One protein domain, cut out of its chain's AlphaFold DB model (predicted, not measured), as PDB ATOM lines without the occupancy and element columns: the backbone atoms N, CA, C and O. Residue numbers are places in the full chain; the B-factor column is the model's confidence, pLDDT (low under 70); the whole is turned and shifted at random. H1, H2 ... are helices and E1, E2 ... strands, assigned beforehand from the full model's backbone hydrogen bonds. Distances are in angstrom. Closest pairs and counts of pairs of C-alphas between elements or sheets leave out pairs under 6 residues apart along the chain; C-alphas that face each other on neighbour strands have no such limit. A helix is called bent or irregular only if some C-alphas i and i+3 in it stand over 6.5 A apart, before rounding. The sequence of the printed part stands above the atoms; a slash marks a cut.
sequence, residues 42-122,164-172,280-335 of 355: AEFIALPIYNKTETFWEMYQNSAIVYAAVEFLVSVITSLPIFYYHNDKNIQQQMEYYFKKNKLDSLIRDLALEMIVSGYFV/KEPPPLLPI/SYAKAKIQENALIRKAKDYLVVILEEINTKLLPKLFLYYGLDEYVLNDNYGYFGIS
ATOM      1  N   ALA A  42     -16.859   5.404 -67.545       33.56
ATOM      2  CA  ALA A  42     -17.307   6.682 -68.092       33.56
ATOM      3  C   ALA A  42     -18.515   7.247 -67.322       33.56
ATOM      4  O   ALA A  42     -18.546   8.440 -67.021       33.56
ATOM      5  N   GLU A  43     -19.466   6.391 -66.931       37.16
ATOM      6  CA  GLU A  43     -20.585   6.784 -66.061       37.16
ATOM      7  C   GLU A  43     -20.094   7.153 -64.663       37.16
ATOM      8  O   GLU A  43     -20.563   8.132 -64.094       37.16
ATOM      9  N   PHE A  44     -19.095   6.448 -64.126       38.38
ATOM     10  CA  PHE A  44     -18.523   6.777 -62.828       38.38
ATOM     11  C   PHE A  44     -17.828   8.136 -62.802       38.38
ATOM     12  O   PHE A  44     -18.033   8.890 -61.859       38.38
ATOM     13  N   ILE A  45     -17.041   8.500 -63.821       38.00
ATOM     14  CA  ILE A  45     -16.456   9.851 -63.892       38.00
ATOM     15  C   ILE A  45     -17.570  10.906 -63.879       38.00
ATOM     16  O   ILE A  45     -17.439  11.904 -63.164       38.00
ATOM     17  N   ALA A  46     -18.678  10.635 -64.577       30.73
ATOM     18  CA  ALA A  46     -19.856  11.493 -64.651       30.73
ATOM     19  C   ALA A  46     -20.737  11.486 -63.384       30.73
ATOM     20  O   ALA A  46     -21.556  12.393 -63.219       30.73
ATOM     21  N   LEU A  47     -20.575  10.520 -62.469       34.78
ATOM     22  CA  LEU A  47     -21.322  10.504 -61.215       34.78
ATOM     23  C   LEU A  47     -20.910  11.692 -60.332       34.78
ATOM     24  O   LEU A  47     -19.712  11.969 -60.162       34.78
ATOM     25  N   PRO A  48     -21.878  12.381 -59.716       38.94
ATOM     26  CA  PRO A  48     -21.567  13.390 -58.722       38.94
ATOM     27  C   PRO A  48     -20.818  12.758 -57.540       38.94
ATOM     28  O   PRO A  48     -21.005  11.585 -57.216       38.94
ATOM     29  N   ILE A  49     -19.938  13.544 -56.916       43.28
ATOM     30  CA  ILE A  49     -18.930  13.082 -55.942       43.28
ATOM     31  C   ILE A  49     -19.544  12.237 -54.807       43.28
ATOM     32  O   ILE A  49     -18.925  11.273 -54.371       43.28
ATOM     33  N   TYR A  50     -20.786  12.513 -54.396       40.81
ATOM     34  CA  TYR A  50     -21.481  11.780 -53.329       40.81
ATOM     35  C   TYR A  50     -21.789  10.307 -53.659       40.81
ATOM     36  O   TYR A  50     -21.695   9.463 -52.774       40.81
ATOM     37  N   ASN A  51     -22.063   9.966 -54.926       47.50
ATOM     38  CA  ASN A  51     -22.278   8.571 -55.346       47.50
ATOM     39  C   ASN A  51     -20.959   7.781 -55.442       47.50
ATOM     40  O   ASN A  51     -20.969   6.556 -55.558       47.50
ATOM     41  N   LYS A  52     -19.808   8.467 -55.384       55.34
ATOM     42  CA  LYS A  52     -18.480   7.847 -55.470       55.34
ATOM     43  C   LYS A  52     -18.009   7.298 -54.119       55.34
ATOM     44  O   LYS A  52     -17.361   6.258 -54.089       55.34
ATOM     45  N   THR A  53     -18.386   7.935 -53.008       59.47
ATOM     46  CA  THR A  53     -17.987   7.522 -51.650       59.47
ATOM     47  C   THR A  53     -18.522   6.140 -51.273       59.47
ATOM     48  O   THR A  53     -17.767   5.321 -50.751       59.47
ATOM     49  N   GLU A  54     -19.784   5.830 -51.589       67.44
ATOM     50  CA  GLU A  54     -20.359   4.495 -51.340       67.44
ATOM     51  C   GLU A  54     -19.593   3.398 -52.082       67.44
ATOM     52  O   GLU A  54     -19.300   2.351 -51.508       67.44
ATOM     53  N   THR A  55     -19.182   3.677 -53.322       70.12
ATOM     54  CA  THR A  55     -18.404   2.735 -54.136       70.12
ATOM     55  C   THR A  55     -17.048   2.437 -53.492       70.12
ATOM     56  O   THR A  55     -16.642   1.280 -53.423       70.12
ATOM     57  N   PHE A  56     -16.338   3.442 -52.970       77.19
ATOM     58  CA  PHE A  56     -15.048   3.218 -52.306       77.19
ATOM     59  C   PHE A  56     -15.173   2.399 -51.022       77.19
ATOM     60  O   PHE A  56     -14.350   1.517 -50.763       77.19
ATOM     61  N   TRP A  57     -16.224   2.648 -50.240       79.88
ATOM     62  CA  TRP A  57     -16.524   1.846 -49.055       79.88
ATOM     63  C   TRP A  57     -16.911   0.415 -49.412       79.88
ATOM     64  O   TRP A  57     -16.451  -0.516 -48.751       79.88
ATOM     65  N   GLU A  58     -17.689   0.221 -50.475       79.56
ATOM     66  CA  GLU A  58     -18.008  -1.102 -50.998       79.56
ATOM     67  C   GLU A  58     -16.737  -1.838 -51.447       79.56
ATOM     68  O   GLU A  58     -16.535  -3.000 -51.098       79.56
ATOM     69  N   MET A  59     -15.831  -1.157 -52.153       79.88
ATOM     70  CA  MET A  59     -14.538  -1.717 -52.551       79.88
ATOM     71  C   MET A  59     -13.716  -2.162 -51.339       79.88
ATOM     72  O   MET A  59     -13.215  -3.288 -51.323       79.88
ATOM     73  N   TYR A  60     -13.609  -1.304 -50.322       84.00
ATOM     74  CA  TYR A  60     -12.916  -1.608 -49.070       84.00
ATOM     75  C   TYR A  60     -13.553  -2.789 -48.319       84.00
ATOM     76  O   TYR A  60     -12.833  -3.634 -47.797       84.00
ATOM     77  N   GLN A  61     -14.883  -2.904 -48.293       82.31
ATOM     78  CA  GLN A  61     -15.583  -3.986 -47.586       82.31
ATOM     79  C   GLN A  61     -15.571  -5.317 -48.352       82.31
ATOM     80  O   GLN A  61     -15.490  -6.384 -47.740       82.31
ATOM     81  N   ASN A  62     -15.645  -5.268 -49.686       75.38
ATOM     82  CA  ASN A  62     -15.895  -6.439 -50.530       75.38
ATOM     83  C   ASN A  62     -14.653  -6.970 -51.263       75.38
ATOM     84  O   ASN A  62     -14.742  -8.025 -51.898       75.38
ATOM     85  N   SER A  63     -13.506  -6.284 -51.200       78.94
ATOM     86  CA  SER A  63     -12.222  -6.800 -51.694       78.94
ATOM     87  C   SER A  63     -11.244  -7.029 -50.550       78.94
ATOM     88  O   SER A  63     -10.808  -6.090 -49.887       78.94
ATOM     89  N   ALA A  64     -10.838  -8.287 -50.361       78.00
ATOM     90  CA  ALA A  64      -9.864  -8.658 -49.336       78.00
ATOM     91  C   ALA A  64      -8.495  -7.992 -49.554       78.00
ATOM     92  O   ALA A  64      -7.838  -7.635 -48.581       78.00
ATOM     93  N   ILE A  65      -8.086  -7.794 -50.814       79.50
ATOM     94  CA  ILE A  65      -6.824  -7.117 -51.147       79.50
ATOM     95  C   ILE A  65      -6.907  -5.638 -50.773       79.50
ATOM     96  O   ILE A  65      -6.012  -5.127 -50.104       79.50
ATOM     97  N   VAL A  66      -7.982  -4.951 -51.182       82.56
ATOM     98  CA  VAL A  66      -8.166  -3.525 -50.864       82.56
ATOM     99  C   VAL A  66      -8.241  -3.341 -49.351       82.56
ATOM    100  O   VAL A  66      -7.514  -2.512 -48.813       82.56
ATOM    101  N   TYR A  67      -9.037  -4.161 -48.660       85.69
ATOM    102  CA  TYR A  67      -9.118  -4.168 -47.201       85.69
ATOM    103  C   TYR A  67      -7.738  -4.326 -46.554       85.69
ATOM    104  O   TYR A  67      -7.339  -3.500 -45.738       85.69
ATOM    105  N   ALA A  68      -6.983  -5.362 -46.939       81.81
ATOM    106  CA  ALA A  68      -5.682  -5.657 -46.350       81.81
ATOM    107  C   ALA A  68      -4.665  -4.536 -46.594       81.81
ATOM    108  O   ALA A  68      -3.932  -4.167 -45.679       81.81
ATOM    109  N   ALA A  69      -4.626  -3.977 -47.803       83.81
ATOM    110  CA  ALA A  69      -3.724  -2.883 -48.138       83.81
ATOM    111  C   ALA A  69      -4.074  -1.593 -47.376       83.81
ATOM    112  O   ALA A  69      -3.183  -0.948 -46.824       83.81
ATOM    113  N   VAL A  70      -5.362  -1.242 -47.289       88.31
ATOM    114  CA  VAL A  70      -5.826  -0.071 -46.530       88.31
ATOM    115  C   VAL A  70      -5.544  -0.240 -45.037       88.31
ATOM    116  O   VAL A  70      -4.912   0.626 -44.441       88.31
ATOM    117  N   GLU A  71      -5.941  -1.363 -44.435       87.94
ATOM    118  CA  GLU A  71      -5.722  -1.623 -43.007       87.94
ATOM    119  C   GLU A  71      -4.239  -1.682 -42.645       87.94
ATOM    120  O   GLU A  71      -3.851  -1.219 -41.573       87.94
ATOM    121  N   PHE A  72      -3.396  -2.209 -43.534       87.06
ATOM    122  CA  PHE A  72      -1.955  -2.199 -43.327       87.06
ATOM    123  C   PHE A  72      -1.412  -0.769 -43.266       87.06
ATOM    124  O   PHE A  72      -0.724  -0.427 -42.306       87.06
ATOM    125  N   LEU A  73      -1.767   0.094 -44.225       86.75
ATOM    126  CA  LEU A  73      -1.341   1.495 -44.214       86.75
ATOM    127  C   LEU A  73      -1.880   2.251 -42.988       86.75
ATOM    128  O   LEU A  73      -1.114   2.943 -42.322       86.75
ATOM    129  N   VAL A  74      -3.162   2.073 -42.650       89.06
ATOM    130  CA  VAL A  74      -3.779   2.659 -41.445       89.06
ATOM    131  C   VAL A  74      -3.037   2.214 -40.186       89.06
ATOM    132  O   VAL A  74      -2.728   3.042 -39.334       89.06
ATOM    133  N   SER A  75      -2.692   0.930 -40.086       88.19
ATOM    134  CA  SER A  75      -1.945   0.395 -38.945       88.19
ATOM    135  C   SER A  75      -0.571   1.048 -38.817       88.19
ATOM    136  O   SER A  75      -0.188   1.444 -37.717       88.19
ATOM    137  N   VAL A  76       0.147   1.227 -39.934       88.31
ATOM    138  CA  VAL A  76       1.441   1.927 -39.937       88.31
ATOM    139  C   VAL A  76       1.272   3.371 -39.471       88.31
ATOM    140  O   VAL A  76       2.011   3.787 -38.582       88.31
ATOM    141  N   ILE A  77       0.275   4.104 -39.982       88.38
ATOM    142  CA  ILE A  77      -0.033   5.480 -39.555       88.38
ATOM    143  C   ILE A  77      -0.258   5.539 -38.040       88.38
ATOM    144  O   ILE A  77       0.377   6.334 -37.354       88.38
ATOM    145  N   THR A  78      -1.105   4.658 -37.502       88.81
ATOM    146  CA  THR A  78      -1.434   4.629 -36.065       88.81
ATOM    147  C   THR A  78      -0.304   4.124 -35.170       88.81
ATOM    148  O   THR A  78      -0.380   4.270 -33.957       88.81
ATOM    149  N   SER A  79       0.731   3.509 -35.749       88.50
ATOM    150  CA  SER A  79       1.909   3.040 -35.011       88.50
ATOM    151  C   SER A  79       3.000   4.102 -34.866       88.50
ATOM    152  O   SER A  79       3.952   3.897 -34.111       88.50
ATOM    153  N   LEU A  80       2.891   5.217 -35.597       87.19
ATOM    154  CA  LEU A  80       3.848   6.310 -35.487       87.19
ATOM    155  C   LEU A  80       3.726   6.964 -34.100       87.19
ATOM    156  O   LEU A  80       2.612   7.193 -33.629       87.19
ATOM    157  N   PRO A  81       4.850   7.268 -33.429       87.69
ATOM    158  CA  PRO A  81       4.830   7.823 -32.084       87.69
ATOM    159  C   PRO A  81       4.366   9.280 -32.118       87.69
ATOM    160  O   PRO A  81       5.012  10.137 -32.721       87.69
ATOM    161  N   ILE A  82       3.259   9.561 -31.441       88.69
ATOM    162  CA  ILE A  82       2.682  10.901 -31.333       88.69
ATOM    163  C   ILE A  82       2.945  11.432 -29.930       88.69
ATOM    164  O   ILE A  82       2.810  10.700 -28.949       88.69
ATOM    165  N   PHE A  83       3.295  12.710 -29.835       87.81
ATOM    166  CA  PHE A  83       3.416  13.419 -28.567       87.81
ATOM    167  C   PHE A  83       2.501  14.640 -28.553       87.81
ATOM    168  O   PHE A  83       2.163  15.188 -29.602       87.81
ATOM    169  N   TYR A  84       2.137  15.074 -27.351       90.06
ATOM    170  CA  TYR A  84       1.520  16.370 -27.115       90.06
ATOM    171  C   TYR A  84       2.514  17.248 -26.355       90.06
ATOM    172  O   TYR A  84       3.088  16.809 -25.360       90.06
ATOM    173  N   TYR A  85       2.732  18.470 -26.824       89.75
ATOM    174  CA  TYR A  85       3.610  19.437 -26.177       89.75
ATOM    175  C   TYR A  85       2.824  20.656 -25.720       89.75
ATOM    176  O   TYR A  85       1.998  21.193 -26.459       89.75
ATOM    177  N   HIS A  86       3.139  21.129 -24.516       90.44
ATOM    178  CA  HIS A  86       2.623  22.380 -23.989       90.44
ATOM    179  C   HIS A  86       3.666  23.040 -23.075       90.44
ATOM    180  O   HIS A  86       4.389  22.353 -22.356       90.44
ATOM    181  N   ASN A  87       3.735  24.376 -23.075       86.00
ATOM    182  CA  ASN A  87       4.711  25.127 -22.271       86.00
ATOM    183  C   ASN A  87       4.502  24.936 -20.755       86.00
ATOM    184  O   ASN A  87       5.455  24.870 -19.980       86.00
ATOM    185  N   ASP A  88       3.243  24.821 -20.333       87.69
ATOM    186  CA  ASP A  88       2.855  24.439 -18.973       87.69
ATOM    187  C   ASP A  88       2.752  22.910 -18.840       87.69
ATOM    188  O   ASP A  88       1.897  22.281 -19.471       87.69
ATOM    189  N   LYS A  89       3.594  22.326 -17.977       88.19
ATOM    190  CA  LYS A  89       3.633  20.881 -17.702       88.19
ATOM    191  C   LYS A  89       2.345  20.344 -17.079       88.19
ATOM    192  O   LYS A  89       2.010  19.187 -17.323       88.19
ATOM    193  N   ASN A  90       1.627  21.144 -16.291       87.44
ATOM    194  CA  ASN A  90       0.363  20.715 -15.693       87.44
ATOM    195  C   ASN A  90      -0.699  20.546 -16.781       87.44
ATOM    196  O   ASN A  90      -1.376  19.520 -16.826       87.44
ATOM    197  N   ILE A  91      -0.789  21.513 -17.697       86.12
ATOM    198  CA  ILE A  91      -1.680  21.428 -18.858       86.12
ATOM    199  C   ILE A  91      -1.258  20.281 -19.776       86.12
ATOM    200  O   ILE A  91      -2.116  19.527 -20.230       86.12
ATOM    201  N   GLN A  92       0.047  20.080 -19.991       87.81
ATOM    202  CA  GLN A  92       0.540  18.939 -20.763       87.81
ATOM    203  C   GLN A  92       0.029  17.606 -20.200       87.81
ATOM    204  O   GLN A  92      -0.606  16.839 -20.921       87.81
ATOM    205  N   GLN A  93       0.224  17.367 -18.901       87.12
ATOM    206  CA  GLN A  93      -0.214  16.135 -18.237       87.12
ATOM    207  C   GLN A  93      -1.738  15.963 -18.252       87.12
ATOM    208  O   GLN A  93      -2.235  14.852 -18.450       87.12
ATOM    209  N   GLN A  94      -2.492  17.049 -18.057       84.25
ATOM    210  CA  GLN A  94      -3.953  17.017 -18.126       84.25
ATOM    211  C   GLN A  94      -4.434  16.625 -19.524       84.25
ATOM    212  O   GLN A  94      -5.255  15.717 -19.662       84.25
ATOM    213  N   MET A  95      -3.896  17.260 -20.564       83.62
ATOM    214  CA  MET A  95      -4.265  16.975 -21.947       83.62
ATOM    215  C   MET A  95      -3.853  15.563 -22.363       83.62
ATOM    216  O   MET A  95      -4.684  14.829 -22.894       83.62
ATOM    217  N   GLU A  96      -2.637  15.118 -22.039       85.12
ATOM    218  CA  GLU A  96      -2.204  13.730 -22.259       85.12
ATOM    219  C   GLU A  96      -3.168  12.722 -21.609       85.12
ATOM    220  O   GLU A  96      -3.588  11.747 -22.245       85.12
ATOM    221  N   TYR A  97      -3.592  12.978 -20.365       83.88
ATOM    222  CA  TYR A  97      -4.596  12.159 -19.687       83.88
ATOM    223  C   TYR A  97      -5.943  12.168 -20.427       83.88
ATOM    224  O   TYR A  97      -6.544  11.106 -20.631       83.88
ATOM    225  N   TYR A  98      -6.417  13.337 -20.867       78.50
ATOM    226  CA  TYR A  98      -7.669  13.454 -21.614       78.50
ATOM    227  C   TYR A  98      -7.628  12.699 -22.937       78.50
ATOM    228  O   TYR A  98      -8.570  11.969 -23.249       78.50
ATOM    229  N   PHE A  99      -6.547  12.812 -23.701       78.38
ATOM    230  CA  PHE A  99      -6.411  12.121 -24.980       78.38
ATOM    231  C   PHE A  99      -6.317  10.609 -24.819       78.38
ATOM    232  O   PHE A  99      -6.961   9.866 -25.567       78.38
ATOM    233  N   LYS A 100      -5.618  10.147 -23.779       79.44
ATOM    234  CA  LYS A 100      -5.577   8.729 -23.421       79.44
ATOM    235  C   LYS A 100      -6.962   8.203 -23.037       79.44
ATOM    236  O   LYS A 100      -7.366   7.135 -23.492       79.44
ATOM    237  N   LYS A 101      -7.724   8.962 -22.244       78.50
ATOM    238  CA  LYS A 101      -9.090   8.597 -21.831       78.50
ATOM    239  C   LYS A 101     -10.079   8.592 -23.001       78.50
ATOM    240  O   LYS A 101     -10.945   7.721 -23.058       78.50
ATOM    241  N   ASN A 102      -9.942   9.533 -23.933       71.88
ATOM    242  CA  ASN A 102     -10.829   9.688 -25.089       71.88
ATOM    243  C   ASN A 102     -10.374   8.907 -26.336       71.88
ATOM    244  O   ASN A 102     -10.995   9.041 -27.387       71.88
ATOM    245  N   LYS A 103      -9.343   8.055 -26.221       80.94
ATOM    246  CA  LYS A 103      -8.834   7.189 -27.298       80.94
ATOM    247  C   LYS A 103      -8.441   7.967 -28.561       80.94
ATOM    248  O   LYS A 103      -8.941   7.670 -29.646       80.94
ATOM    249  N   LEU A 104      -7.526   8.930 -28.430       80.38
ATOM    250  CA  LEU A 104      -6.976   9.671 -29.572       80.38
ATOM    251  C   LEU A 104      -6.486   8.744 -30.698       80.38
ATOM    252  O   LEU A 104      -6.777   9.001 -31.860       80.38
ATOM    253  N   ASP A 105      -5.858   7.616 -30.365       81.81
ATOM    254  CA  ASP A 105      -5.416   6.624 -31.356       81.81
ATOM    255  C   ASP A 105      -6.581   6.083 -32.201       81.81
ATOM    256  O   ASP A 105      -6.442   5.871 -33.402       81.81
ATOM    257  N   SER A 106      -7.762   5.906 -31.594       84.31
ATOM    258  CA  SER A 106      -8.975   5.521 -32.322       84.31
ATOM    259  C   SER A 106      -9.417   6.633 -33.260       84.31
ATOM    260  O   SER A 106      -9.740   6.345 -34.406       84.31
ATOM    261  N   LEU A 107      -9.406   7.886 -32.795       83.81
ATOM    262  CA  LEU A 107      -9.727   9.037 -33.635       83.81
ATOM    263  C   LEU A 107      -8.789   9.096 -34.848       83.81
ATOM    264  O   LEU A 107      -9.263   9.169 -35.974       83.81
ATOM    265  N   ILE A 108      -7.480   8.990 -34.636       87.44
ATOM    266  CA  ILE A 108      -6.480   9.027 -35.710       87.44
ATOM    267  C   ILE A 108      -6.658   7.856 -36.672       87.44
ATOM    268  O   ILE A 108      -6.623   8.060 -37.883       87.44
ATOM    269  N   ARG A 109      -6.916   6.646 -36.158       89.56
ATOM    270  CA  ARG A 109      -7.231   5.479 -36.991       89.56
ATOM    271  C   ARG A 109      -8.431   5.748 -37.895       89.56
ATOM    272  O   ARG A 109      -8.382   5.455 -39.085       89.56
ATOM    273  N   ASP A 110      -9.509   6.271 -37.318       85.38
ATOM    274  CA  ASP A 110     -10.744   6.552 -38.041       85.38
ATOM    275  C   ASP A 110     -10.533   7.643 -39.102       85.38
ATOM    276  O   ASP A 110     -10.992   7.486 -40.230       85.38
ATOM    277  N   LEU A 111      -9.786   8.700 -38.773       84.44
ATOM    278  CA  LEU A 111      -9.430   9.768 -39.710       84.44
ATOM    279  C   LEU A 111      -8.549   9.256 -40.856       84.44
ATOM    280  O   LEU A 111      -8.827   9.550 -42.014       84.44
ATOM    281  N   ALA A 112      -7.537   8.439 -40.555       87.25
ATOM    282  CA  ALA A 112      -6.670   7.828 -41.559       87.25
ATOM    283  C   ALA A 112      -7.450   6.904 -42.501       87.25
ATOM    284  O   ALA A 112      -7.285   6.978 -43.717       87.25
ATOM    285  N   LEU A 113      -8.329   6.059 -41.951       87.19
ATOM    286  CA  LEU A 113      -9.164   5.157 -42.740       87.19
ATOM    287  C   LEU A 113     -10.078   5.935 -43.693       87.19
ATOM    288  O   LEU A 113     -10.132   5.625 -44.881       87.19
ATOM    289  N   GLU A 114     -10.771   6.954 -43.190       81.44
ATOM    290  CA  GLU A 114     -11.667   7.787 -43.998       81.44
ATOM    291  C   GLU A 114     -10.899   8.565 -45.077       81.44
ATOM    292  O   GLU A 114     -11.329   8.598 -46.230       81.44
ATOM    293  N   MET A 115      -9.733   9.129 -44.745       81.31
ATOM    294  CA  MET A 115      -8.881   9.845 -45.701       81.31
ATOM    295  C   MET A 115      -8.386   8.924 -46.824       81.31
ATOM    296  O   MET A 115      -8.409   9.309 -47.992       81.31
ATOM    297  N   ILE A 116      -7.991   7.689 -46.494       84.31
ATOM    298  CA  ILE A 116      -7.523   6.713 -47.485       84.31
ATOM    299  C   ILE A 116      -8.675   6.214 -48.361       84.31
ATOM    300  O   ILE A 116      -8.515   6.161 -49.579       84.31
ATOM    301  N   VAL A 117      -9.811   5.834 -47.765       81.81
ATOM    302  CA  VAL A 117     -10.932   5.211 -48.490       81.81
ATOM    303  C   VAL A 117     -11.713   6.241 -49.296       81.81
ATOM    304  O   VAL A 117     -11.916   6.071 -50.496       81.81
ATOM    305  N   SER A 118     -12.148   7.311 -48.639       74.19
ATOM    306  CA  SER A 118     -13.121   8.246 -49.197       74.19
ATOM    307  C   SER A 118     -12.461   9.416 -49.919       74.19
ATOM    308  O   SER A 118     -13.085   9.986 -50.814       74.19
ATOM    309  N   GLY A 119     -11.230   9.808 -49.549       67.12
ATOM    310  CA  GLY A 119     -10.554  11.032 -50.028       67.12
ATOM    311  C   GLY A 119     -11.180  12.330 -49.526       67.12
ATOM    312  O   GLY A 119     -10.500  13.276 -49.151       67.12
ATOM    313  N   TYR A 120     -12.506  12.324 -49.479       61.31
ATOM    314  CA  TYR A 120     -13.387  13.325 -48.935       61.31
ATOM    315  C   TYR A 120     -13.937  12.810 -47.615       61.31
ATOM    316  O   TYR A 120     -14.615  11.784 -47.561       61.31
ATOM    317  N   PHE A 121     -13.689  13.550 -46.546       60.00
ATOM    318  CA  PHE A 121     -14.351  13.315 -45.280       60.00
ATOM    319  C   PHE A 121     -14.609  14.643 -44.594       60.00
ATOM    320  O   PHE A 121     -13.771  15.542 -44.638       60.00
ATOM    321  N   VAL A 122     -15.779  14.755 -43.978       53.69
ATOM    322  CA  VAL A 122     -16.166  15.920 -43.198       53.69
ATOM    323  C   VAL A 122     -16.551  15.431 -41.813       53.69
ATOM    324  O   VAL A 122     -17.645  14.943 -41.535       53.69
ATOM    325  N   LYS A 164     -10.504  18.739 -50.590       50.06
ATOM    326  CA  LYS A 164     -10.845  18.852 -52.018       50.06
ATOM    327  C   LYS A 164     -10.053  17.874 -52.899       50.06
ATOM    328  O   LYS A 164     -10.258  17.870 -54.112       50.06
ATOM    329  N   GLU A 165      -9.171  17.059 -52.327       57.91
ATOM    330  CA  GLU A 165      -8.334  16.142 -53.102       57.91
ATOM    331  C   GLU A 165      -9.074  14.852 -53.490       57.91
ATOM    332  O   GLU A 165      -9.916  14.365 -52.732       57.91
ATOM    333  N   PRO A 166      -8.793  14.292 -54.680       60.25
ATOM    334  CA  PRO A 166      -9.398  13.040 -55.109       60.25
ATOM    335  C   PRO A 166      -8.956  11.865 -54.213       60.25
ATOM    336  O   PRO A 166      -7.795  11.808 -53.809       60.25
ATOM    337  N   PRO A 167      -9.840  10.885 -53.948       67.69
ATOM    338  CA  PRO A 167      -9.533   9.741 -53.100       67.69
ATOM    339  C   PRO A 167      -8.305   8.958 -53.542       67.69
ATOM    340  O   PRO A 167      -8.189   8.640 -54.729       67.69
ATOM    341  N   PRO A 168      -7.455   8.514 -52.598       70.69
ATOM    342  CA  PRO A 168      -6.361   7.593 -52.893       70.69
ATOM    343  C   PRO A 168      -6.821   6.286 -53.554       70.69
ATOM    344  O   PRO A 168      -6.061   5.686 -54.312       70.69
ATOM    345  N   LEU A 169      -8.066   5.850 -53.311       75.94
ATOM    346  CA  LEU A 169      -8.655   4.683 -53.978       75.94
ATOM    347  C   LEU A 169      -9.192   4.971 -55.389       75.94
ATOM    348  O   LEU A 169      -9.489   4.022 -56.115       75.94
ATOM    349  N   LEU A 170      -9.304   6.234 -55.821       70.44
ATOM    350  CA  LEU A 170      -9.822   6.591 -57.149       70.44
ATOM    351  C   LEU A 170      -9.110   5.837 -58.289       70.44
ATOM    352  O   LEU A 170      -9.805   5.267 -59.133       70.44
ATOM    353  N   PRO A 171      -7.765   5.729 -58.316       70.75
ATOM    354  CA  PRO A 171      -7.071   5.008 -59.382       70.75
ATOM    355  C   PRO A 171      -7.214   3.476 -59.290       70.75
ATOM    356  O   PRO A 171      -6.805   2.773 -60.211       70.75
ATOM    357  N   ILE A 172      -7.780   2.937 -58.201       74.31
ATOM    358  CA  ILE A 172      -7.960   1.490 -57.979       74.31
ATOM    359  C   ILE A 172      -9.228   0.965 -58.652       74.31
ATOM    360  O   ILE A 172      -9.321  -0.226 -58.931       74.31
ATOM    361  N   SER A 280      16.099  -9.298 -51.172       65.44
ATOM    362  CA  SER A 280      17.230  -8.853 -50.331       65.44
ATOM    363  C   SER A 280      16.769  -7.873 -49.239       65.44
ATOM    364  O   SER A 280      15.981  -6.964 -49.515       65.44
ATOM    365  N   TYR A 281      17.316  -8.002 -48.023       63.78
ATOM    366  CA  TYR A 281      17.021  -7.147 -46.861       63.78
ATOM    367  C   TYR A 281      17.144  -5.641 -47.160       63.78
ATOM    368  O   TYR A 281      16.314  -4.846 -46.723       63.78
ATOM    369  N   ALA A 282      18.121  -5.241 -47.982       65.50
ATOM    370  CA  ALA A 282      18.304  -3.844 -48.377       65.50
ATOM    371  C   ALA A 282      17.091  -3.284 -49.146       65.50
ATOM    372  O   ALA A 282      16.678  -2.145 -48.925       65.50
ATOM    373  N   LYS A 283      16.466  -4.100 -50.006       68.06
ATOM    374  CA  LYS A 283      15.247  -3.710 -50.731       68.06
ATOM    375  C   LYS A 283      14.058  -3.588 -49.781       68.06
ATOM    376  O   LYS A 283      13.298  -2.633 -49.907       68.06
ATOM    377  N   ALA A 284      13.931  -4.499 -48.815       69.31
ATOM    378  CA  ALA A 284      12.889  -4.419 -47.794       69.31
ATOM    379  C   ALA A 284      13.015  -3.132 -46.961       69.31
ATOM    380  O   ALA A 284      12.018  -2.455 -46.724       69.31
ATOM    381  N   LYS A 285      14.242  -2.733 -46.598       73.94
ATOM    382  CA  LYS A 285      14.477  -1.527 -45.792       73.94
ATOM    383  C   LYS A 285      14.121  -0.226 -46.514       73.94
ATOM    384  O   LYS A 285      13.487   0.646 -45.928       73.94
ATOM    385  N   ILE A 286      14.482  -0.101 -47.794       76.50
ATOM    386  CA  ILE A 286      14.103   1.060 -48.622       76.50
ATOM    387  C   ILE A 286      12.576   1.210 -48.671       76.50
ATOM    388  O   ILE A 286      12.047   2.319 -48.662       76.50
ATOM    389  N   GLN A 287      11.860   0.090 -48.692       73.44
ATOM    390  CA  GLN A 287      10.406   0.073 -48.807       73.44
ATOM    391  C   GLN A 287       9.712   0.338 -47.485       73.44
ATOM    392  O   GLN A 287       8.725   1.065 -47.474       73.44
ATOM    393  N   GLU A 288      10.253  -0.187 -46.384       79.19
ATOM    394  CA  GLU A 288       9.850   0.205 -45.035       79.19
ATOM    395  C   GLU A 288       9.954   1.730 -44.887       79.19
ATOM    396  O   GLU A 288       8.988   2.374 -44.497       79.19
ATOM    397  N   ASN A 289      11.077   2.331 -45.297       80.75
ATOM    398  CA  ASN A 289      11.275   3.781 -45.218       80.75
ATOM    399  C   ASN A 289      10.300   4.562 -46.117       80.75
ATOM    400  O   ASN A 289       9.780   5.596 -45.701       80.75
ATOM    401  N   ALA A 290      10.032   4.083 -47.337       81.62
ATOM    402  CA  ALA A 290       9.059   4.708 -48.235       81.62
ATOM    403  C   ALA A 290       7.628   4.641 -47.670       81.62
ATOM    404  O   ALA A 290       6.893   5.626 -47.733       81.62
ATOM    405  N   LEU A 291       7.258   3.502 -47.080       83.56
ATOM    406  CA  LEU A 291       5.969   3.299 -46.428       83.56
ATOM    407  C   LEU A 291       5.822   4.182 -45.184       83.56
ATOM    408  O   LEU A 291       4.794   4.835 -45.031       83.56
ATOM    409  N   ILE A 292       6.855   4.251 -44.338       85.25
ATOM    410  CA  ILE A 292       6.890   5.130 -43.161       85.25
ATOM    411  C   ILE A 292       6.766   6.592 -43.587       85.25
ATOM    412  O   ILE A 292       5.985   7.323 -42.986       85.25
ATOM    413  N   ARG A 293       7.482   7.021 -44.636       85.62
ATOM    414  CA  ARG A 293       7.360   8.386 -45.167       85.62
ATOM    415  C   ARG A 293       5.922   8.678 -45.589       85.62
ATOM    416  O   ARG A 293       5.355   9.652 -45.122       85.62
ATOM    417  N   LYS A 294       5.307   7.796 -46.381       84.81
ATOM    418  CA  LYS A 294       3.915   7.982 -46.810       84.81
ATOM    419  C   LYS A 294       2.943   8.015 -45.627       84.81
ATOM    420  O   LYS A 294       2.043   8.845 -45.598       84.81
ATOM    421  N   ALA A 295       3.125   7.137 -44.644       88.31
ATOM    422  CA  ALA A 295       2.325   7.144 -43.423       88.31
ATOM    423  C   ALA A 295       2.503   8.447 -42.624       88.31
ATOM    424  O   ALA A 295       1.525   8.981 -42.104       88.31
ATOM    425  N   LYS A 296       3.729   8.984 -42.569       88.44
ATOM    426  CA  LYS A 296       4.028  10.282 -41.956       88.44
ATOM    427  C   LYS A 296       3.290  11.407 -42.675       88.44
ATOM    428  O   LYS A 296       2.683  12.221 -41.996       88.44
ATOM    429  N   ASP A 297       3.280  11.413 -44.008       86.56
ATOM    430  CA  ASP A 297       2.579  12.436 -44.796       86.56
ATOM    431  C   ASP A 297       1.078  12.471 -44.450       86.56
ATOM    432  O   ASP A 297       0.535  13.534 -44.162       86.56
ATOM    433  N   TYR A 298       0.422  11.304 -44.365       87.06
ATOM    434  CA  TYR A 298      -0.970  11.213 -43.898       87.06
ATOM    435  C   TYR A 298      -1.139  11.696 -42.454       87.06
ATOM    436  O   TYR A 298      -2.076  12.434 -42.152       87.06
ATOM    437  N   LEU A 299      -0.250  11.275 -41.550       89.62
ATOM    438  CA  LEU A 299      -0.361  11.635 -40.141       89.62
ATOM    439  C   LEU A 299      -0.157  13.134 -39.912       89.62
ATOM    440  O   LEU A 299      -0.867  13.710 -39.098       89.62
ATOM    441  N   VAL A 300       0.766  13.772 -40.632       89.25
ATOM    442  CA  VAL A 300       1.005  15.220 -40.548       89.25
ATOM    443  C   VAL A 300      -0.266  15.988 -40.892       89.25
ATOM    444  O   VAL A 300      -0.678  16.833 -40.105       89.25
ATOM    445  N   VAL A 301      -0.930  15.631 -41.994       85.56
ATOM    446  CA  VAL A 301      -2.210  16.241 -42.388       85.56
ATOM    447  C   VAL A 301      -3.269  16.043 -41.300       85.56
ATOM    448  O   VAL A 301      -4.005  16.965 -40.957       85.56
ATOM    449  N   ILE A 302      -3.325  14.848 -40.702       87.00
ATOM    450  CA  ILE A 302      -4.282  14.568 -39.630       87.00
ATOM    451  C   ILE A 302      -4.008  15.403 -38.376       87.00
ATOM    452  O   ILE A 302      -4.939  15.934 -37.764       87.00
ATOM    453  N   LEU A 303      -2.740  15.508 -37.981       87.81
ATOM    454  CA  LEU A 303      -2.326  16.272 -36.811       87.81
ATOM    455  C   LEU A 303      -2.504  17.774 -37.024       87.81
ATOM    456  O   LEU A 303      -2.872  18.459 -36.079       87.81
ATOM    457  N   GLU A 304      -2.308  18.285 -38.240       86.88
ATOM    458  CA  GLU A 304      -2.581  19.683 -38.581       86.88
ATOM    459  C   GLU A 304      -4.054  20.037 -38.341       86.88
ATOM    460  O   GLU A 304      -4.353  21.031 -37.679       86.88
ATOM    461  N   GLU A 305      -4.981  19.182 -38.775       84.69
ATOM    462  CA  GLU A 305      -6.415  19.390 -38.553       84.69
ATOM    463  C   GLU A 305      -6.806  19.271 -37.072       84.69
ATOM    464  O   GLU A 305      -7.623  20.038 -36.553       84.69
ATOM    465  N   ILE A 306      -6.186  18.340 -36.343       85.75
ATOM    466  CA  ILE A 306      -6.354  18.245 -34.889       85.75
ATOM    467  C   ILE A 306      -5.832  19.518 -34.207       85.75
ATOM    468  O   ILE A 306      -6.519  20.086 -33.357       85.75
ATOM    469  N   ASN A 307      -4.651  19.992 -34.585       86.94
ATOM    470  CA  ASN A 307      -4.019  21.146 -33.959       86.94
ATOM    471  C   ASN A 307      -4.798  22.436 -34.217       86.94
ATOM    472  O   ASN A 307      -5.020  23.212 -33.296       86.94
ATOM    473  N   THR A 308      -5.246  22.651 -35.450       84.06
ATOM    474  CA  THR A 308      -5.887  23.908 -35.857       84.06
ATOM    475  C   THR A 308      -7.372  23.969 -35.508       84.06
ATOM    476  O   THR A 308      -7.891  25.052 -35.244       84.06
ATOM    477  N   LYS A 309      -8.077  22.828 -35.482       81.56
ATOM    478  CA  LYS A 309      -9.543  22.811 -35.319       81.56
ATOM    479  C   LYS A 309     -10.038  22.061 -34.089       81.56
ATOM    480  O   LYS A 309     -11.068  22.453 -33.536       81.56
ATOM    481  N   LEU A 310      -9.366  20.987 -33.656       82.62
ATOM    482  CA  LEU A 310      -9.793  20.217 -32.477       82.62
ATOM    483  C   LEU A 310      -9.286  20.848 -31.179       82.62
ATOM    484  O   LEU A 310     -10.077  21.029 -30.252       82.62
ATOM    485  N   LEU A 311      -7.988  21.156 -31.102       84.94
ATOM    486  CA  LEU A 311      -7.353  21.639 -29.875       84.94
ATOM    487  C   LEU A 311      -8.006  22.917 -29.327       84.94
ATOM    488  O   LEU A 311      -8.424  22.879 -28.168       84.94
ATOM    489  N   PRO A 312      -8.220  23.993 -30.115       83.69
ATOM    490  CA  PRO A 312      -8.852  25.207 -29.594       83.69
ATOM    491  C   PRO A 312     -10.233  24.932 -28.990       83.69
ATOM    492  O   PRO A 312     -10.552  25.382 -27.893       83.69
ATOM    493  N   LYS A 313     -11.043  24.107 -29.663       80.88
ATOM    494  CA  LYS A 313     -12.391  23.753 -29.201       80.88
ATOM    495  C   LYS A 313     -12.385  22.903 -27.933       80.88
ATOM    496  O   LYS A 313     -13.277  23.047 -27.100       80.88
ATOM    497  N   LEU A 314     -11.402  22.013 -27.781       79.75
ATOM    498  CA  LEU A 314     -11.220  21.241 -26.553       79.75
ATOM    499  C   LEU A 314     -10.894  22.152 -25.373       79.75
ATOM    500  O   LEU A 314     -11.484  21.993 -24.310       79.75
ATOM    501  N   PHE A 315      -9.995  23.113 -25.566       83.25
ATOM    502  CA  PHE A 315      -9.632  24.061 -24.518       83.25
ATOM    503  C   PHE A 315     -10.832  24.906 -24.073       83.25
ATOM    504  O   PHE A 315     -11.096  24.975 -22.874       83.25
ATOM    505  N   LEU A 316     -11.624  25.432 -25.016       80.69
ATOM    506  CA  LEU A 316     -12.880  26.130 -24.699       80.69
ATOM    507  C   LEU A 316     -13.848  25.234 -23.907       80.69
ATOM    508  O   LEU A 316     -14.413  25.641 -22.897       80.69
ATOM    509  N   TYR A 317     -14.017  23.975 -24.324       77.00
ATOM    510  CA  TYR A 317     -14.904  23.029 -23.637       77.00
ATOM    511  C   TYR A 317     -14.500  22.767 -22.179       77.00
ATOM    512  O   TYR A 317     -15.363  22.568 -21.323       77.00
ATOM    513  N   TYR A 318     -13.199  22.755 -21.891       76.75
ATOM    514  CA  TYR A 318     -12.678  22.554 -20.539       76.75
ATOM    515  C   TYR A 318     -12.567  23.851 -19.722       76.75
ATOM    516  O   TYR A 318     -12.077  23.801 -18.595       76.75
ATOM    517  N   GLY A 319     -13.048  24.985 -20.246       77.50
ATOM    518  CA  GLY A 319     -12.991  26.281 -19.563       77.50
ATOM    519  C   GLY A 319     -11.576  26.854 -19.472       77.50
ATOM    520  O   GLY A 319     -11.270  27.591 -18.541       77.50
ATOM    521  N   LEU A 320     -10.704  26.493 -20.417       83.12
ATOM    522  CA  LEU A 320      -9.327  26.974 -20.534       83.12
ATOM    523  C   LEU A 320      -9.234  28.117 -21.559       83.12
ATOM    524  O   LEU A 320      -8.305  28.172 -22.367       83.12
ATOM    525  N   ASP A 321     -10.218  29.020 -21.548       81.94
ATOM    526  CA  ASP A 321     -10.387  30.081 -22.552       81.94
ATOM    527  C   ASP A 321      -9.151  30.989 -22.660       81.94
ATOM    528  O   ASP A 321      -8.769  31.416 -23.751       81.94
ATOM    529  N   GLU A 322      -8.474  31.233 -21.535       84.19
ATOM    530  CA  GLU A 322      -7.262  32.055 -21.466       84.19
ATOM    531  C   GLU A 322      -6.108  31.515 -22.327       84.19
ATOM    532  O   GLU A 322      -5.309  32.291 -22.851       84.19
ATOM    533  N   TYR A 323      -6.033  30.198 -22.524       83.00
ATOM    534  CA  TYR A 323      -5.011  29.568 -23.359       83.00
ATOM    535  C   TYR A 323      -5.357  29.670 -24.848       83.00
ATOM    536  O   TYR A 323      -4.455  29.707 -25.681       83.00
ATOM    537  N   VAL A 324      -6.646  29.767 -25.192       79.19
ATOM    538  CA  VAL A 324      -7.107  29.971 -26.574       79.19
ATOM    539  C   VAL A 324      -6.887  31.416 -27.005       79.19
ATOM    540  O   VAL A 324      -6.354  31.655 -28.080       79.19
ATOM    541  N   LEU A 325      -7.226  32.381 -26.145       81.44
ATOM    542  CA  LEU A 325      -7.046  33.812 -26.430       81.44
ATOM    543  C   LEU A 325      -5.577  34.211 -26.638       81.44
ATOM    544  O   LEU A 325      -5.305  35.196 -27.317       81.44
ATOM    545  N   ASN A 326      -4.648  33.450 -26.055       81.94
ATOM    546  CA  ASN A 326      -3.208  33.681 -26.147       81.94
ATOM    547  C   ASN A 326      -2.494  32.733 -27.132       81.94
ATOM    548  O   ASN A 326      -1.266  32.669 -27.099       81.94
ATOM    549  N   ASP A 327      -3.230  31.965 -27.950       78.31
ATOM    550  CA  ASP A 327      -2.684  30.954 -28.875       78.31
ATOM    551  C   ASP A 327      -1.681  29.976 -28.216       78.31
ATOM    552  O   ASP A 327      -0.709  29.517 -28.816       78.31
ATOM    553  N   ASN A 328      -1.917  29.632 -26.950       83.94
ATOM    554  CA  ASN A 328      -1.041  28.795 -26.132       83.94
ATOM    555  C   ASN A 328      -1.769  27.524 -25.680       83.94
ATOM    556  O   ASN A 328      -1.825  27.234 -24.494       83.94
ATOM    557  N   TYR A 329      -2.346  26.773 -26.618       84.56
ATOM    558  CA  TYR A 329      -3.056  25.507 -26.367       84.56
ATOM    559  C   TYR A 329      -2.238  24.265 -26.761       84.56
ATOM    560  O   TYR A 329      -2.776  23.165 -26.884       84.56
ATOM    561  N   GLY A 330      -0.923  24.426 -26.942       86.88
ATOM    562  CA  GLY A 330      -0.007  23.332 -27.264       86.88
ATOM    563  C   GLY A 330      -0.163  22.797 -28.687       86.88
ATOM    564  O   GLY A 330      -0.867  23.366 -29.517       86.88
ATOM    565  N   TYR A 331       0.532  21.701 -28.984       90.75
ATOM    566  CA  TYR A 331       0.445  21.047 -30.289       90.75
ATOM    567  C   TYR A 331       0.733  19.550 -30.195       90.75
ATOM    568  O   TYR A 331       1.478  19.087 -29.328       90.75
ATOM    569  N   PHE A 332       0.166  18.792 -31.128       89.38
ATOM    570  CA  PHE A 332       0.567  17.422 -31.402       89.38
ATOM    571  C   PHE A 332       1.641  17.354 -32.472       89.38
ATOM    572  O   PHE A 332       1.506  17.967 -33.534       89.38
ATOM    573  N   GLY A 333       2.664  16.545 -32.215       86.44
ATOM    574  CA  GLY A 333       3.731  16.251 -33.161       86.44
ATOM    575  C   GLY A 333       4.026  14.759 -33.262       86.44
ATOM    576  O   GLY A 333       3.525  13.944 -32.488       86.44
ATOM    577  N   ILE A 334       4.863  14.409 -34.235       87.56
ATOM    578  CA  ILE A 334       5.400  13.057 -34.408       87.56
ATOM    579  C   ILE A 334       6.790  13.049 -33.781       87.56
ATOM    580  O   ILE A 334       7.634  13.857 -34.164       87.56
ATOM    581  N   SER A 335       7.030  12.159 -32.819       78.62
ATOM    582  CA  SER A 335       8.338  12.041 -32.174       78.62
ATOM    583  C   SER A 335       9.329  11.492 -33.197       78.62
ATOM    584  O   SER A 335       9.280  10.309 -33.540       78.62
TER     585      SER A 335
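AT A GLANCE: This is residues 42 to 122, 164 to 172 and 280 to 335 of the 355 residues of an uncharacterized protein of bacterium (UniProt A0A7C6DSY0). The long, kinked helix H6 crosses H3 and H5; H2 packs at one end of that pair, with H1 beyond it, and toward the other end a ribbon of two short strands, E1 and E2, sits between H4 and H6. Residues 280 to 287 stick out as a free arm. The printed part has 146 residues, with named elements in the order H1 H2 H3 E1 H4 H5 H6 H7 E2; the strands are antiparallel and the class is mostly helix. It is loose, with a radius of gyration of the C-alphas of 18.2 A, and flat, spanning 54 by 45 by 23 A.

HOW THE PARTS SIT: H1, residues 42 to 46, is close to but not clearly touching H2, residues 49 to 62. H2 and H3, residues 64 to 79, touch only at the corner, about perpendicular at 83 degrees; their closest C-alphas, of Tyr 60 and Tyr 67, are 4.9 A apart. E1, residues 82 to 85, precedes H4, residues 89 to 101; their closest C-alphas, of Tyr 85 and Gln 92, are 6.2 A apart. H5, residues 104 to 118, touches H3 at a steep tilt of 38 degrees, opposite ways, closest at the C-alphas of Val 74 and Ala 112, 5.9 A. H6, residues 281 to 317, touches H3 with residues 291 to 299 alone, closest at the C-alphas of Ile 77 and Ala 295, 4.8 A. H7, residues 321 to 325, touches H6. E2, residues 331 to 334, is antiparallel to E1, with N 83 and O 333 2.9 A apart, within hydrogen-bond range. Every O i to N i+4 pair is within range in H1, H3, H4, H5 and H7; H2 has 7 of 10 and H6 30 of 33.

IN THESE COORDINATES: H1 begins at C-alpha 42 (-17.307, 6.682, -68.092), and E2 ends at C-alpha 334 (5.400, 13.057, -34.408). H6 is 49.7 A long, with a kink of 36 degrees near residue 306; it is only just irregular, C-alphas 308 and 311 being 6.6 A apart. H3 measures 21.9 A.

THE WHOLE: Residues 123 to 163 and 173 to 279 are not printed; the C-alpha gaps are 10.7 A and 28.3 A. The links printed whole are tight. Confidence is under 70 at residues 42 to 54, 119 to 122, 164 to 167 and 280 to 284.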